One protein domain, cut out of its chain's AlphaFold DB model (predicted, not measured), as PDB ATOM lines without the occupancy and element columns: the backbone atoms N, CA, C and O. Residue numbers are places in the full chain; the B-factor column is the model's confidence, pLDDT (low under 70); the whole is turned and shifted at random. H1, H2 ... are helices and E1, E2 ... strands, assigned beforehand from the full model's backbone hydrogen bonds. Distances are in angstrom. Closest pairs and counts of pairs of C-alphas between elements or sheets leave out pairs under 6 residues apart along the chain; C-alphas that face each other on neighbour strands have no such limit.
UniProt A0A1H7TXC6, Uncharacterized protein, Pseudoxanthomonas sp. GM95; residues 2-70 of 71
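What this domain is: This is residues 2 to 70 of the 71 residues of an uncharacterized protein of Pseudoxanthomonas sp. GM95 (UniProt A0A1H7TXC6). One strongly twisted sheet of four antiparallel strands makes the body, built from hairpins in which E3, the longest strand, bends sharply. Two short helices sit at its margins: H1 only grazes the sheet near its E4 edge, and H2 packs beside E2, with the link between them crossing the sheet. The printed part has 69 residues with two named helices and then four named strands, in the order H1 H2 E1 E2 E3 E4; the sheet's order is E1 - E2 - E3 - E4, and the class is mixed, helices and strands. The whole is only just compact, close to loose, with a radius of gyration of the C-alphas of 12.9 A, and the C-alphas span 37 by 26 by 20 A.

How they stand to each other: H1, residues 3 to 8, only grazes the sheet with its residues 4 to 8; its closest C-alphas to E4, residues 60 to 69, are those of Asn 4 and Leu 68, 7.1 A apart. H2, residues 19 to 22, is apart from H1. H2 is on the sheet at a height over the sheet of 6.1 A and over none of its strands, but only just, as 2 of its 4 C-alphas fall on E2, residues 32 to 40. The closest C-alphas of H2 and E2 are those of Thr 19 and Asp 37, 6.0 A apart. E1, residues 24 to 27, forms a hairpin with E2, their directions at 160 degrees, with N 26 and O 33 at 2.9 A, within hydrogen-bond range. E2 and E3, residues 44 to 57, form a hairpin at 148 degrees, with N 36 and O 50 at 2.9 A and N 40 and O 44 at 2.8 A. E3 and E4 form a hairpin at 142 degrees, with N 55 and O 62 at 2.9 A. E1 to E4 are a meander, each strand the antiparallel neighbour of the one before. The edge strands E1 and E4 are apart. In H1 every O i to N i+4 pair is within hydrogen-bond range; H2 is too short for such a pair.

Where its parts are: H1 begins at C-alpha 3 at (0.230, -46.993, -32.932) and is 8.7 A long; H2 is 6.0 A. E1 measures 10.6 A, E2 24.6 A, E3 32.3 A and E4 26.5 A. E3 bends by 94 degrees at residue 47, and E4 by 54 degrees at residue 66. E4 ends at C-alpha 69 at (-9.640, -47.126, -27.552).

The domain as a whole: The two C-alphas farthest apart are those of Glu 42 and Ala 58, at 37.8 A. The printed part has no cut. H1 to H2 is a short link; the other four links are tight. Mean pLDDT of the printed part is 87.3, and residues 2 to 7 are under 70.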
ATOM      1  N   SER A   2      -1.254 -43.249 -34.511       44.66
ATOM      2  CA  SER A   2      -1.150 -44.399 -35.421       44.66
ATOM      3  C   SER A   2      -0.866 -45.749 -34.741       44.66
ATOM      4  O   SER A   2      -1.237 -46.783 -35.283       44.66
ATOM      5  N   ASP A   3      -0.243 -45.750 -33.558       52.09
ATOM      6  CA  ASP A   3       0.230 -46.993 -32.932       52.09
ATOM      7  C   ASP A   3      -0.888 -47.855 -32.324       52.09
ATOM      8  O   ASP A   3      -0.751 -49.072 -32.289       52.09
ATOM      9  N   ASN A   4      -2.018 -47.268 -31.903       56.22
ATOM     10  CA  ASN A   4      -3.093 -48.030 -31.246       56.22
ATOM     11  C   ASN A   4      -3.863 -48.945 -32.211       56.22
ATOM     12  O   ASN A   4      -4.228 -50.050 -31.830       56.22
ATOM     13  N   VAL A   5      -4.080 -48.522 -33.462       59.84
ATOM     14  CA  VAL A   5      -4.740 -49.369 -34.476       59.84
ATOM     15  C   VAL A   5      -3.812 -50.490 -34.927       59.84
ATOM     16  O   VAL A   5      -4.230 -51.639 -35.007       59.84
ATOM     17  N   ALA A   6      -2.539 -50.174 -35.180       62.34
ATOM     18  CA  ALA A   6      -1.563 -51.177 -35.596       62.34
ATOM     19  C   ALA A   6      -1.299 -52.221 -34.496       62.34
ATOM     20  O   ALA A   6      -1.081 -53.390 -34.805       62.34
ATOM     21  N   ALA A   7      -1.351 -51.817 -33.221       63.88
ATOM     22  CA  ALA A   7      -1.193 -52.717 -32.079       63.88
ATOM     23  C   ALA A   7      -2.412 -53.622 -31.829       63.88
ATOM     24  O   ALA A   7      -2.242 -54.684 -31.237       63.88
ATOM     25  N   TYR A   8      -3.611 -53.232 -32.280       70.75
ATOM     26  CA  TYR A   8      -4.820 -54.050 -32.133       70.75
ATOM     27  C   TYR A   8      -4.747 -55.352 -32.950       70.75
ATOM     28  O   TYR A   8      -5.328 -56.361 -32.570       70.75
ATOM     29  N   GLY A   9      -3.983 -55.358 -34.048       70.06
ATOM     30  CA  GLY A   9      -3.710 -56.560 -34.844       70.06
ATOM     31  C   GLY A   9      -4.830 -56.987 -35.801       70.06
ATOM     32  O   GLY A   9      -4.626 -57.937 -36.552       70.06
ATOM     33  N   GLY A  10      -5.967 -56.285 -35.804       75.00
ATOM     34  CA  GLY A  10      -7.074 -56.478 -36.748       75.00
ATOM     35  C   GLY A  10      -7.057 -55.472 -37.899       75.00
ATOM     36  O   GLY A  10      -6.575 -54.342 -37.759       75.00
ATOM     37  N   THR A  11      -7.605 -55.868 -39.046       84.69
ATOM     38  CA  THR A  11      -7.726 -54.994 -40.216       84.69
ATOM     39  C   THR A  11      -9.027 -54.211 -40.116       84.69
ATOM     40  O   THR A  11     -10.096 -54.808 -40.189       84.69
ATOM     41  N   LEU A  12      -8.960 -52.883 -39.969       86.56
ATOM     42  CA  LEU A  12     -10.164 -52.043 -39.965       86.56
ATOM     43  C   LEU A  12     -10.937 -52.189 -41.282       86.56
ATOM     44  O   LEU A  12     -10.362 -52.036 -42.363       86.56
ATOM     45  N   ASP A  13     -12.237 -52.435 -41.170       88.69
ATOM     46  CA  ASP A  13     -13.175 -52.441 -42.288       88.69
ATOM     47  C   ASP A  13     -13.851 -51.063 -42.434       88.69
ATOM     48  O   ASP A  13     -13.746 -50.170 -41.584       88.69
ATOM     49  N   THR A  14     -14.544 -50.871 -43.550       88.69
ATOM     50  CA  THR A  14     -15.511 -49.791 -43.743       88.69
ATOM     51  C   THR A  14     -16.581 -49.807 -42.649       88.69
ATOM     52  O   THR A  14     -16.826 -50.836 -42.034       88.69
ATOM     53  N   LEU A  15     -17.222 -48.662 -42.395       89.62
ATOM     54  CA  LEU A  15     -18.309 -48.558 -41.416       89.62
ATOM     55  C   LEU A  15     -19.622 -49.024 -42.065       89.62
ATOM     56  O   LEU A  15     -20.179 -48.266 -42.875       89.62
ATOM     57  N   PRO A  16     -20.116 -50.243 -41.781       88.69
ATOM     58  CA  PRO A  16     -21.351 -50.717 -42.381       88.69
ATOM     59  C   PRO A  16     -22.569 -49.991 -41.764       88.69
ATOM     60  O   PRO A  16     -22.448 -49.323 -40.733       88.69
ATOM     61  N   PRO A  17     -23.769 -50.061 -42.368       88.69
ATOM     62  CA  PRO A  17     -24.957 -49.365 -41.859       88.69
ATOM     63  C   PRO A  17     -25.288 -49.653 -40.384       88.69
ATOM     64  O   PRO A  17     -25.810 -48.785 -39.683       88.69
ATOM     65  N   GLU A  18     -24.962 -50.851 -39.909       88.69
ATOM     66  CA  GLU A  18     -25.171 -51.334 -38.545       88.69
ATOM     67  C   GLU A  18     -24.367 -50.542 -37.508       88.69
ATOM     68  O   GLU A  18     -24.802 -50.433 -36.361       88.69
ATOM     69  N   THR A  19     -23.247 -49.926 -37.905       89.38
ATOM     70  CA  THR A  19     -22.456 -49.021 -37.057       89.38
ATOM     71  C   THR A  19     -23.328 -47.939 -36.419       89.38
ATOM     72  O   THR A  19     -23.153 -47.574 -35.255       89.38
ATOM     73  N   TRP A  20     -24.310 -47.425 -37.160       89.62
ATOM     74  CA  TRP A  20     -25.141 -46.310 -36.710       89.62
ATOM     75  C   TRP A  20     -26.218 -46.717 -35.703       89.62
ATOM     76  O   TRP A  20     -26.812 -45.843 -35.077       89.62
ATOM     77  N   TRP A  21     -26.477 -48.015 -35.519       89.88
ATOM     78  CA  TRP A  21     -27.443 -48.493 -34.524       89.88
ATOM     79  C   TRP A  21     -26.924 -48.376 -33.094       89.88
ATOM     80  O   TRP A  21     -27.723 -48.279 -32.163       89.88
ATOM     81  N   THR A  22     -25.605 -48.393 -32.919       85.31
ATOM     82  CA  THR A  22     -24.941 -48.344 -31.611       85.31
ATOM     83  C   THR A  22     -24.119 -47.076 -31.401       85.31
ATOM     84  O   THR A  22     -23.760 -46.768 -30.267       85.31
ATOM     85  N   SER A  23     -23.877 -46.305 -32.464       90.38
ATOM     86  CA  SER A  23     -23.169 -45.028 -32.381       90.38
ATOM     87  C   SER A  23     -23.928 -43.996 -31.541       90.38
ATOM     88  O   SER A  23     -25.152 -43.872 -31.615       90.38
ATOM     89  N   VAL A  24     -23.178 -43.191 -30.792       93.12
ATOM     90  CA  VAL A  24     -23.705 -42.088 -29.978       93.12
ATOM     91  C   VAL A  24     -23.201 -40.772 -30.550       93.12
ATOM     92  O   VAL A  24     -22.022 -40.642 -30.865       93.12
ATOM     93  N   TYR A  25     -24.078 -39.777 -30.664       94.00
ATOM     94  CA  TYR A  25     -23.691 -38.438 -31.097       94.00
ATOM     95  C   TYR A  25     -24.415 -37.353 -30.303       94.00
ATOM     96  O   TYR A  25     -25.591 -37.484 -29.964       94.00
ATOM     97  N   VAL A  26     -23.704 -36.266 -30.013       96.00
ATOM     98  CA  VAL A  26     -24.225 -35.118 -29.263       96.00
ATOM     99  C   VAL A  26     -23.747 -33.809 -29.878       96.00
ATOM    100  O   VAL A  26     -22.594 -33.675 -30.286       96.00
ATOM    101  N   TRP A  27     -24.650 -32.834 -29.969       96.00
ATOM    102  CA  TRP A  27     -24.314 -31.493 -30.434       96.00
ATOM    103  C   TRP A  27     -23.755 -30.659 -29.284       96.00
ATOM    104  O   TRP A  27     -24.434 -30.453 -28.279       96.00
ATOM    105  N   MET A  28     -22.545 -30.131 -29.459       96.19
ATOM    106  CA  MET A  28     -21.824 -29.350 -28.448       96.19
ATOM    107  C   MET A  28     -21.943 -27.832 -28.659       96.19
ATOM    108  O   MET A  28     -21.226 -27.060 -28.030       96.19
ATOM    109  N   GLY A  29     -22.820 -27.380 -29.560       95.19
ATOM    110  CA  GLY A  29     -23.004 -25.964 -29.901       95.19
ATOM    111  C   GLY A  29     -22.196 -25.509 -31.117       95.19
ATOM    112  O   GLY A  29     -22.713 -24.746 -31.928       95.19
ATOM    113  N   GLU A  30     -20.972 -26.016 -31.282       93.81
ATOM    114  CA  GLU A  30     -20.088 -25.688 -32.417       93.81
ATOM    115  C   GLU A  30     -19.648 -26.908 -33.246       93.81
ATOM    116  O   GLU A  30     -19.250 -26.767 -34.407       93.81
ATOM    117  N   TRP A  31     -19.687 -28.103 -32.655       96.38
ATOM    118  CA  TRP A  31     -19.324 -29.370 -33.286       96.38
ATOM    119  C   TRP A  31     -20.197 -30.505 -32.751       96.38
ATOM    120  O   TRP A  31     -20.795 -30.395 -31.682       96.38
ATOM    121  N   TRP A  32     -20.234 -31.611 -33.484       97.25
ATOM    122  CA  TRP A  32     -20.745 -32.882 -32.983       97.25
ATOM    123  C   TRP A  32     -19.629 -33.642 -32.289       97.25
ATOM    124  O   TRP A  32     -18.537 -33.754 -32.837       97.25
ATOM    125  N   GLU A  33     -19.902 -34.185 -31.114       97.06
ATOM    126  CA  GLU A  33     -19.120 -35.276 -30.542       97.06
ATOM    127  C   GLU A  33     -19.769 -36.591 -30.952       97.06
ATOM    128  O   GLU A  33     -20.980 -36.742 -30.812       97.06
ATOM    129  N   VAL A  34     -18.979 -37.507 -31.515       95.50
ATOM    130  CA  VAL A  34     -19.467 -38.767 -32.084       95.50
ATOM    131  C   VAL A  34     -18.592 -39.917 -31.596       95.50
ATOM    132  O   VAL A  34     -17.372 -39.887 -31.758       95.50
ATOM    133  N   LEU A  35     -19.232 -40.924 -31.011       94.56
ATOM    134  CA  LEU A  35     -18.661 -42.219 -30.658       94.56
ATOM    135  C   LEU A  35     -19.184 -43.255 -31.647       94.56
ATOM    136  O   LEU A  35     -20.397 -43.402 -31.807       94.56
ATOM    137  N   VAL A  36     -18.264 -43.945 -32.308       93.50
ATOM    138  CA  VAL A  36     -18.555 -44.894 -33.382       93.50
ATOM    139  C   VAL A  36     -17.871 -46.216 -33.075       93.50
ATOM    140  O   VAL A  36     -16.653 -46.244 -32.899       93.50
ATOM    141  N   ASP A  37     -18.641 -47.302 -33.045       91.75
ATOM    142  CA  ASP A  37     -18.084 -48.653 -32.969       91.75
ATOM    143  C   ASP A  37     -17.368 -48.986 -34.280       91.75
ATOM    144  O   ASP A  37     -17.919 -48.799 -35.374       91.75
ATOM    145  N   LEU A  38     -16.135 -49.472 -34.178       90.62
ATOM    146  CA  LEU A  38     -15.350 -49.885 -35.330       90.62
ATOM    147  C   LEU A  38     -15.594 -51.353 -35.671       90.62
ATOM    148  O   LEU A  38     -16.084 -52.151 -34.872       90.62
ATOM    149  N   PHE A  39     -15.275 -51.680 -36.917       90.94
ATOM    150  CA  PHE A  39     -15.428 -53.014 -37.463       90.94
ATOM    151  C   PHE A  39     -14.083 -53.489 -37.996       90.94
ATOM    152  O   PHE A  39     -13.298 -52.692 -38.520       90.94
ATOM    153  N   THR A  40     -13.815 -54.780 -37.850       89.88
ATOM    154  CA  THR A  40     -12.657 -55.448 -38.436       89.88
ATOM    155  C   THR A  40     -13.106 -56.515 -39.424       89.88
ATOM    156  O   THR A  40     -14.197 -57.080 -39.312       89.88
ATOM    157  N   VAL A  41     -12.253 -56.799 -40.405       89.19
ATOM    158  CA  VAL A  41     -12.505 -57.837 -41.416       89.19
ATOM    159  C   VAL A  41     -12.625 -59.219 -40.762       89.19
ATOM    160  O   VAL A  41     -13.346 -60.087 -41.251       89.19
ATOM    161  N   GLU A  42     -11.910 -59.432 -39.660       87.62
ATOM    162  CA  GLU A  42     -11.795 -60.719 -38.989       87.62
ATOM    163  C   GLU A  42     -13.017 -61.066 -38.122       87.62
ATOM    164  O   GLU A  42     -13.404 -62.236 -38.076       87.62
ATOM    165  N   GLU A  43     -13.634 -60.087 -37.449       85.88
ATOM    166  CA  GLU A  43     -14.690 -60.348 -36.452       85.88
ATOM    167  C   GLU A  43     -16.007 -59.588 -36.684       85.88
ATOM    168  O   GLU A  43     -17.000 -59.837 -35.994       85.88
ATOM    169  N   GLY A  44     -16.059 -58.684 -37.664       87.44
ATOM    170  CA  GLY A  44     -17.188 -57.775 -37.822       87.44
ATOM    171  C   GLY A  44     -17.116 -56.668 -36.776       87.44
ATOM    172  O   GLY A  44     -16.149 -55.917 -36.763       87.44
ATOM    173  N   ARG A  45     -18.131 -56.515 -35.917       87.12
ATOM    174  CA  ARG A  45     -18.127 -55.457 -34.889       87.12
ATOM    175  C   ARG A  45     -17.053 -55.756 -33.841       87.12
ATOM    176  O   ARG A  45     -17.192 -56.747 -33.126       87.12
ATOM    177  N   SER A  46     -16.053 -54.890 -33.720       87.69
ATOM    178  CA  SER A  46     -14.975 -55.056 -32.744       87.69
ATOM    179  C   SER A  46     -15.306 -54.394 -31.403       87.69
ATOM    180  O   SER A  46     -16.363 -53.781 -31.230       87.69
ATOM    181  N   ASP A  47     -14.412 -54.540 -30.427       87.50
ATOM    182  CA  ASP A  47     -14.464 -53.816 -29.149       87.50
ATOM    183  C   ASP A  47     -13.823 -52.414 -29.227       87.50
ATOM    184  O   ASP A  47     -13.743 -51.708 -28.223       87.50
ATOM    185  N   LEU A  48     -13.385 -51.986 -30.415       89.38
ATOM    186  CA  LEU A  48     -12.803 -50.665 -30.625       89.38
ATOM    187  C   LEU A  48     -13.881 -49.601 -30.815       89.38
ATOM    188  O   LEU A  48     -14.782 -49.730 -31.644       89.38
ATOM    189  N   VAL A  49     -13.683 -48.473 -30.142       90.62
ATOM    190  CA  VAL A  49     -14.509 -47.277 -30.287       90.62
ATOM    191  C   VAL A  49     -13.659 -46.115 -30.788       90.62
ATOM    192  O   VAL A  49     -12.602 -45.780 -30.236       90.62
ATOM    193  N   LEU A  50     -14.149 -45.467 -31.843       92.56
ATOM    194  CA  LEU A  50     -13.621 -44.221 -32.376       92.56
ATOM    195  C   LEU A  50     -14.387 -43.047 -31.774       92.56
ATOM    196  O   LEU A  50     -15.590 -42.905 -31.987       92.56
ATOM    197  N   PHE A  51     -13.675 -42.169 -31.074       94.12
ATOM    198  CA  PHE A  51     -14.219 -40.903 -30.609       94.12
ATOM    199  C   PHE A  51     -13.707 -39.765 -31.485       94.12
ATOM    200  O   PHE A  51     -12.496 -39.554 -31.612       94.12
ATOM    201  N   LEU A  52     -14.623 -39.004 -32.075       95.50
ATOM    202  CA  LEU A  52     -14.298 -37.908 -32.976       95.50
ATOM    203  C   LEU A  52     -15.175 -36.676 -32.738       95.50
ATOM    204  O   LEU A  52     -16.294 -36.751 -32.230       95.50
ATOM    205  N   ARG A  53     -14.655 -35.531 -33.172       97.06
ATOM    206  CA  ARG A  53     -15.407 -34.290 -33.318       97.06
ATOM    207  C   ARG A  53     -15.652 -34.016 -34.791       97.06
ATOM    208  O   ARG A  53     -14.712 -34.050 -35.587       97.06
ATOM    209  N   VAL A  54     -16.895 -33.711 -35.146       96.38
ATOM    210  CA  VAL A  54     -17.290 -33.344 -36.512       96.38
ATOM    211  C   VAL A  54     -17.716 -31.887 -36.539       96.38
ATOM    212  O   VAL A  54     -18.649 -31.489 -35.840       96.38
ATOM    213  N   ARG A  55     -17.053 -31.083 -37.368       96.38
ATOM    214  CA  ARG A  55     -17.425 -29.684 -37.614       96.38
ATOM    215  C   ARG A  55     -17.964 -29.532 -39.018       96.38
ATOM    216  O   ARG A  55     -17.340 -29.970 -39.979       96.38
ATOM    217  N   GLU A  56     -19.098 -28.862 -39.136       93.50
ATOM    218  CA  GLU A  56     -19.585 -28.404 -40.430       93.50
ATOM    219  C   GLU A  56     -18.884 -27.088 -40.794       93.50
ATOM    220  O   GLU A  56     -18.825 -26.135 -40.003       93.50
ATOM    221  N   ARG A  57     -18.292 -27.049 -41.988       89.50
ATOM    222  CA  ARG A  57     -17.619 -25.870 -42.542       89.50
ATOM    223  C   ARG A  57     -18.061 -25.672 -43.984       89.50
ATOM    224  O   ARG A  57     -17.643 -26.398 -44.886       89.50
ATOM    225  N   ALA A  58     -18.891 -24.651 -44.187       87.50
ATOM    226  CA  ALA A  58     -19.518 -24.305 -45.461       87.50
ATOM    227  C   ALA A  58     -20.336 -25.456 -46.078       87.50
ATOM    228  O   ALA A  58     -21.538 -25.524 -45.871       87.50
ATOM    229  N   SER A  59     -19.699 -26.344 -46.844       86.12
ATOM    230  CA  SER A  59     -20.342 -27.480 -47.528       86.12
ATOM    231  C   SER A  59     -19.533 -28.771 -47.376       86.12
ATOM    232  O   SER A  59     -19.583 -29.656 -48.231       86.12
ATOM    233  N   LYS A  60     -18.708 -28.847 -46.329       93.62
ATOM    234  CA  LYS A  60     -17.854 -29.991 -46.006       93.62
ATOM    235  C   LYS A  60     -17.904 -30.281 -44.509       93.62
ATOM    236  O   LYS A  60     -18.241 -29.410 -43.707       93.62
ATOM    237  N   TYR A  61     -17.498 -31.497 -44.165       92.94
ATOM    238  CA  TYR A  61     -17.267 -31.914 -42.791       92.94
ATOM    239  C   TYR A  61     -15.769 -32.024 -42.524       92.94
ATOM    240  O   TYR A  61     -15.023 -32.597 -43.320       92.94
ATOM    241  N   GLU A  62     -15.344 -31.462 -41.401       95.12
ATOM    242  CA  GLU A  62     -14.010 -31.638 -40.841       95.12
ATOM    243  C   GLU A  62     -14.091 -32.630 -39.682       95.12
ATOM    244  O   GLU A  62     -14.947 -32.494 -38.805       95.12
ATOM    245  N   PHE A  63     -13.188 -33.609 -39.680       94.19
ATOM    246  CA  PHE A  63     -13.140 -34.681 -38.692       94.19
ATOM    247  C   PHE A  63     -11.864 -34.553 -37.862       94.19
ATOM    248  O   PHE A  63     -10.758 -34.577 -38.399       94.19
ATOM    249  N   GLU A  64     -12.017 -34.432 -36.550       95.00
ATOM    250  CA  GLU A  64     -10.920 -34.421 -35.583       95.00
ATOM    251  C   GLU A  64     -11.028 -35.679 -34.722       95.00
ATOM    252  O   GLU A  64     -11.960 -35.816 -33.926       95.00
ATOM    253  N   VAL A  65     -10.087 -36.612 -34.874       92.62
ATOM    254  CA  VAL A  65     -10.065 -37.815 -34.037       92.62
ATOM    255  C   VAL A  65      -9.582 -37.435 -32.644       92.62
ATOM    256  O   VAL A  65      -8.470 -36.939 -32.480       92.62
ATOM    257  N   THR A  66     -10.421 -37.675 -31.639       92.56
ATOM    258  CA  THR A  66     -10.110 -37.380 -30.237       92.56
ATOM    259  C   THR A  66      -9.444 -38.574 -29.565       92.56
ATOM    260  O   THR A  66      -8.405 -38.425 -28.925       92.56
ATOM    261  N   SER A  67      -9.992 -39.777 -29.743       90.19
ATOM    262  CA  SER A  67      -9.378 -41.009 -29.244       90.19
ATOM    263  C   SER A  67      -9.800 -42.229 -30.060       90.19
ATOM    264  O   SER A  67     -10.803 -42.217 -30.772       90.19
ATOM    265  N   LEU A  68      -9.005 -43.288 -29.944       88.00
ATOM    266  CA  LEU A  68      -9.322 -44.631 -30.410       88.00
ATOM    267  C   LEU A  68      -8.889 -45.588 -29.306       88.00
ATOM    268  O   LEU A  68      -7.718 -45.566 -28.910       88.00
ATOM    269  N   HIS A  69      -9.840 -46.336 -28.762       83.75
ATOM    270  CA  HIS A  69      -9.640 -47.126 -27.552       83.75
ATOM    271  C   HIS A  69     -10.637 -48.281 -27.462       83.75
ATOM    272  O   HIS A  69     -11.649 -48.287 -28.158       83.75
ATOM    273  N   VAL A  70     -10.331 -49.223 -26.574       82.00
ATOM    274  CA  VAL A  70     -11.286 -50.203 -26.052       82.00
ATOM    275  C   VAL A  70     -11.900 -49.590 -24.778       82.00
ATOM    276  O   VAL A  70     -11.122 -49.088 -23.955       82.00
TER     277      VAL A  70